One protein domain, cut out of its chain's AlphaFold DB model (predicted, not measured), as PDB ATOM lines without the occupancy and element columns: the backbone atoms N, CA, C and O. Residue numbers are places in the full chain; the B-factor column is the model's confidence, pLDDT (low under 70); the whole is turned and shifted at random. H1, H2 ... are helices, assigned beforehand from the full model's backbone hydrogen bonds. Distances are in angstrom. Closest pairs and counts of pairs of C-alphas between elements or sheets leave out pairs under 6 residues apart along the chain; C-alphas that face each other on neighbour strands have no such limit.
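AT A GLANCE: This is residues 1 to 40 of the 40 residues of an uncharacterized protein of Streptomyces sp. 3212.4 (UniProt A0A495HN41). A single helix, H1, makes the middle of a loose, rod-like model, with a looped stretch of chain, residues 1 to 16, at one end and a short second helix, H2, turned aside at the other. H2 does not fold back on H1, and residues 27 to 33 and 35 to 40 stick out free at that end. The printed part has 40 residues, with two named helices in the order H1, H2 and no named strand; the class is all helix. The whole is only just loose, close to extended, with a radius of gyration of the C-alphas of 13.3 A, and the C-alphas span 37 by 17 by 11 A.

HOW THE PARTS SIT: The longest helix by residues is H1, residues 17 to 28. A tight link of 2 residues, Met 29 and Pro 30, joins it to H2, residues 31 to 38. H1 and H2 are apart, with no C-alpha of the one within 8 A of the other. In H1 and H2, every O i to N i+4 pair is within hydrogen-bond range. Residues 27 to 33, of which 31 to 33 belong to H2, stand free, with no C-alpha 8 or more residues away along the chain within 10 A. Residues 35 to 40, of which 35 to 38 belong to H2, stand free by the same measure. On the other side of H1 along the chain, residues 1 to 16 hold no named element, and their C-alphas lie 10 to 18 A from the mean of the C-alphas.

IN THESE COORDINATES: H1 runs from Leu 17, C-alpha at (109.838, 104.500, 74.424), to Trp 28, C-alpha at (104.489, 95.367, 61.591), 16.6 A from first to last C-alpha. H2 runs from Ala 31 to Val 38, C-alpha at (92.738, 87.397, 69.963), and measures 10.6 A.

THE WHOLE: The two C-alphas farthest apart are those of Ala 7 and Asn 39, at 37.5 A. The printed part has no cut, and its one link between named elements is tight. The mean pLDDT of the printed part is 87.0, and residues 1 to 2 are under 70.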
ATOM      1  N   MET A   1     112.565 104.362  63.509       66.94
ATOM      2  CA  MET A   1     113.949 104.635  63.959       66.94
ATOM      3  C   MET A   1     113.859 104.937  65.436       66.94
ATOM      4  O   MET A   1     113.190 105.904  65.765       66.94
ATOM      5  N   ILE A   2     114.454 104.109  66.299       65.31
ATOM      6  CA  ILE A   2     114.396 104.356  67.744       65.31
ATOM      7  C   ILE A   2     115.235 105.599  68.047       65.31
ATOM      8  O   ILE A   2     116.429 105.650  67.747       65.31
ATOM      9  N   SER A   3     114.560 106.620  68.567       74.25
ATOM     10  CA  SER A   3     115.144 107.888  68.995       74.25
ATOM     11  C   SER A   3     116.020 107.696  70.236       74.25
ATOM     12  O   SER A   3     115.829 106.750  70.999       74.25
ATOM     13  N   ALA A   4     116.970 108.603  70.463       86.88
ATOM     14  CA  ALA A   4     117.686 108.647  71.732       86.88
ATOM     15  C   ALA A   4     116.689 108.855  72.891       86.88
ATOM     16  O   ALA A   4     115.765 109.669  72.794       86.88
ATOM     17  N   VAL A   5     116.886 108.115  73.984       93.88
ATOM     18  CA  VAL A   5     116.007 108.132  75.162       93.88
ATOM     19  C   VAL A   5     116.754 108.619  76.396       93.88
ATOM     20  O   VAL A   5     117.962 108.416  76.522       93.88
ATOM     21  N   ASN A   6     116.041 109.278  77.307       94.12
ATOM     22  CA  ASN A   6     116.594 109.715  78.587       94.12
ATOM     23  C   ASN A   6     116.501 108.612  79.666       94.12
ATOM     24  O   ASN A   6     115.935 107.541  79.440       94.12
ATOM     25  N   ALA A   7     117.018 108.892  80.868       95.62
ATOM     26  CA  ALA A   7     116.998 107.957  82.001       95.62
ATOM     27  C   ALA A   7     115.585 107.575  82.494       95.62
ATOM     28  O   ALA A   7     115.436 106.613  83.240       95.62
ATOM     29  N   TYR A   8     114.555 108.310  82.071       94.31
ATOM     30  CA  TYR A   8     113.151 108.081  82.413       94.31
ATOM     31  C   TYR A   8     112.380 107.374  81.287       94.31
ATOM     32  O   TYR A   8     111.160 107.249  81.358       94.31
ATOM     33  N   GLY A   9     113.069 106.925  80.231       93.69
ATOM     34  CA  GLY A   9     112.446 106.226  79.106       93.69
ATOM     35  C   GLY A   9     111.637 107.133  78.174       93.69
ATOM     36  O   GLY A   9     110.810 106.639  77.410       93.69
ATOM     37  N   THR A  10     111.857 108.448  78.218       95.12
ATOM     38  CA  THR A  10     111.215 109.418  77.322       95.12
ATOM     39  C   THR A  10     112.124 109.735  76.135       95.12
ATOM     40  O   THR A  10     113.328 109.949  76.306       95.12
ATOM     41  N   THR A  11     111.558 109.782  74.933       93.12
ATOM     42  CA  THR A  11     112.248 110.186  73.702       93.12
ATOM     43  C   THR A  11     112.420 111.706  73.626       93.12
ATOM     44  O   THR A  11     111.800 112.462  74.378       93.12
ATOM     45  N   ALA A  12     113.196 112.179  72.646       90.25
ATOM     46  CA  ALA A  12     113.342 113.609  72.346       90.25
ATOM     47  C   ALA A  12     112.012 114.342  72.055       90.25
ATOM     48  O   ALA A  12     111.928 115.551  72.249       90.25
ATOM     49  N   ASN A  13     110.972 113.618  71.631       89.38
ATOM     50  CA  ASN A  13     109.659 114.185  71.314       89.38
ATOM     51  C   ASN A  13     108.701 114.166  72.518       89.38
ATOM     52  O   ASN A  13     107.523 114.480  72.367       89.38
ATOM     53  N   GLY A  14     109.171 113.749  73.696       90.31
ATOM     54  CA  GLY A  14     108.339 113.623  74.891       90.31
ATOM     55  C   GLY A  14     107.503 112.340  74.953       90.31
ATOM     56  O   GLY A  14     106.729 112.179  75.891       90.31
ATOM     57  N   SER A  15     107.640 111.416  73.993       92.31
ATOM     58  CA  SER A  15     106.915 110.138  74.009       92.31
ATOM     59  C   SER A  15     107.620 109.098  74.877       92.31
ATOM     60  O   SER A  15     108.847 109.083  74.952       92.31
ATOM     61  N   SER A  16     106.867 108.187  75.490       94.31
ATOM     62  CA  SER A  16     107.441 106.986  76.108       94.31
ATOM     63  C   SER A  16     108.032 106.070  75.031       94.31
ATOM     64  O   SER A  16     107.420 105.859  73.980       94.31
ATOM     65  N   LEU A  17     109.216 105.506  75.291       93.12
ATOM     66  CA  LEU A  17     109.838 104.500  74.424       93.12
ATOM     67  C   LEU A  17     108.938 103.272  74.263       93.12
ATOM     68  O   LEU A  17     108.835 102.716  73.172       93.12
ATOM     69  N   ILE A  18     108.279 102.860  75.347       93.75
ATOM     70  CA  ILE A  18     107.412 101.679  75.346       93.75
ATOM     71  C   ILE A  18     106.252 101.892  74.372       93.75
ATOM     72  O   ILE A  18     105.972 101.022  73.552       93.75
ATOM     73  N   ASP A  19     105.646 103.079  74.382       92.50
ATOM     74  CA  ASP A  19     104.534 103.406  73.486       92.50
ATOM     75  C   ASP A  19     104.971 103.413  72.018       92.50
ATOM     76  O   ASP A  19     104.203 103.061  71.125       92.50
ATOM     77  N   GLU A  20     106.210 103.829  71.741       91.75
ATOM     78  CA  GLU A  20     106.780 103.757  70.398       91.75
ATOM     79  C   GLU A  20     107.033 102.314  69.959       91.75
ATOM     80  O   GLU A  20     106.662 101.964  68.841       91.75
ATOM     81  N   ILE A  21     107.572 101.464  70.838       91.75
ATOM     82  CA  ILE A  21     107.794 100.038  70.557       91.75
ATOM     83  C   ILE A  21     106.471  99.318  70.296       91.75
ATOM     84  O   ILE A  21     106.366  98.600  69.308       91.75
ATOM     85  N   VAL A  22     105.456  99.517  71.142       92.25
ATOM     86  CA  VAL A  22     104.144  98.870  70.979       92.25
ATOM     87  C   VAL A  22     103.484  99.312  69.674       92.25
ATOM     88  O   VAL A  22     103.003  98.482  68.908       92.25
ATOM     89  N   ARG A  23     103.503 100.614  69.380       90.81
ATOM     90  CA  ARG A  23     102.938 101.175  68.146       90.81
ATOM     91  C   ARG A  23     103.668 100.699  66.897       90.81
ATOM     92  O   ARG A  23     103.023 100.429  65.887       90.81
ATOM     93  N   GLU A  24     104.993 100.619  66.947       91.81
ATOM     94  CA  GLU A  24     105.773 100.093  65.834       91.81
ATOM     95  C   GLU A  24     105.512  98.594  65.678       91.81
ATOM     96  O   GLU A  24     105.167  98.159  64.588       91.81
ATOM     97  N   GLY A  25     105.531  97.818  66.763       88.44
ATOM     98  CA  GLY A  25     105.147  96.405  66.763       88.44
ATOM     99  C   GLY A  25     103.784  96.176  66.108       88.44
ATOM    100  O   GLY A  25     103.684  95.391  65.170       88.44
ATOM    101  N   ALA A  26     102.769  96.953  66.495       88.06
ATOM    102  CA  ALA A  26     101.439  96.905  65.893       88.06
ATOM    103  C   ALA A  26     101.429  97.271  64.395       88.06
ATOM    104  O   ALA A  26     100.640  96.718  63.637       88.06
ATOM    105  N   ARG A  27     102.312  98.174  63.939       88.06
ATOM    106  CA  ARG A  27     102.464  98.520  62.512       88.06
ATOM    107  C   ARG A  27     103.021  97.354  61.688       88.06
ATOM    108  O   ARG A  27     102.668  97.236  60.516       88.06
ATOM    109  N   TRP A  28     103.893  96.529  62.268       87.25
ATOM    110  CA  TRP A  28     104.489  95.367  61.591       87.25
ATOM    111  C   TRP A  28     103.673  94.086  61.753       87.25
ATOM    112  O   TRP A  28     103.852  93.155  60.967       87.25
ATOM    113  N   MET A  29     102.793  94.020  62.751       90.81
ATOM    114  CA  MET A  29     101.950  92.856  63.000       90.81
ATOM    115  C   MET A  29     100.919  92.675  61.874       90.81
ATOM    116  O   MET A  29     100.082  93.552  61.650       90.81
ATOM    117  N   PRO A  30     100.942  91.537  61.150       85.06
ATOM    118  CA  PRO A  30      99.917  91.222  60.164       85.06
ATOM    119  C   PRO A  30      98.554  91.069  60.844       85.06
ATOM    120  O   PRO A  30      98.470  90.445  61.899       85.06
ATOM    121  N   ALA A  31      97.477  91.532  60.203       81.50
ATOM    122  CA  ALA A  31      96.117  91.366  60.730       81.50
ATOM    123  C   ALA A  31      95.817  89.901  61.095       81.50
ATOM    124  O   ALA A  31      95.328  89.628  62.181       81.50
ATOM    125  N   ALA A  32      96.225  88.944  60.256       73.56
ATOM    126  CA  ALA A  32      96.058  87.516  60.533       73.56
ATOM    127  C   ALA A  32      96.806  87.023  61.791       73.56
ATOM    128  O   ALA A  32      96.354  86.078  62.429       73.56
ATOM    129  N   ALA A  33      97.934  87.643  62.152       80.88
ATOM    130  CA  ALA A  33      98.646  87.319  63.388       80.88
ATOM    131  C   ALA A  33      97.913  87.884  64.613       80.88
ATOM    132  O   ALA A  33      97.821  87.206  65.629       80.88
ATOM    133  N   LEU A  34      97.339  89.085  64.487       79.44
ATOM    134  CA  LEU A  34      96.525  89.691  65.540       79.44
ATOM    135  C   LEU A  34      95.238  88.888  65.791       79.44
ATOM    136  O   LEU A  34      94.909  88.599  66.935       79.44
ATOM    137  N   GLU A  35      94.546  88.473  64.728       80.12
ATOM    138  CA  GLU A  35      93.344  87.628  64.819       80.12
ATOM    139  C   GLU A  35      93.641  86.283  65.502       80.12
ATOM    140  O   GLU A  35      92.848  85.801  66.310       80.12
ATOM    141  N   ALA A  36      94.804  85.685  65.218       85.56
ATOM    142  CA  ALA A  36      95.227  84.440  65.852       85.56
ATOM    143  C   ALA A  36      95.490  84.594  67.359       85.56
ATOM    144  O   ALA A  36      95.180  83.674  68.109       85.56
ATOM    145  N   GLU A  37      96.033  85.730  67.803       80.56
ATOM    146  CA  GLU A  37      96.272  86.010  69.226       80.56
ATOM    147  C   GLU A  37      94.989  86.382  69.986       80.56
ATOM    148  O   GLU A  37      94.822  86.005  71.141       80.56
ATOM    149  N   VAL A  38      94.040  87.072  69.345       83.88
ATOM    150  CA  VAL A  38      92.738  87.397  69.963       83.88
ATOM    151  C   VAL A  38      91.867  86.151  70.145       83.88
ATOM    152  O   VAL A  38      91.097  86.070  71.100       83.88
ATOM    153  N   ASN A  39      91.968  85.193  69.222       83.50
ATOM    154  CA  ASN A  39      91.150  83.981  69.207       83.50
ATOM    155  C   ASN A  39      91.839  82.757  69.854       83.50
ATOM    156  O   ASN A  39      91.357  81.634  69.681       83.50
ATOM    157  N   SER A  40      92.966  82.947  70.554       75.56
ATOM    158  CA  SER A  40      93.678  81.886  71.288       75.56
ATOM    159  C   SER A  40      93.250  81.765  72.744       75.56
ATOM    160  O   SER A  40      93.081  82.827  73.383       75.56
TER     161      SER A  40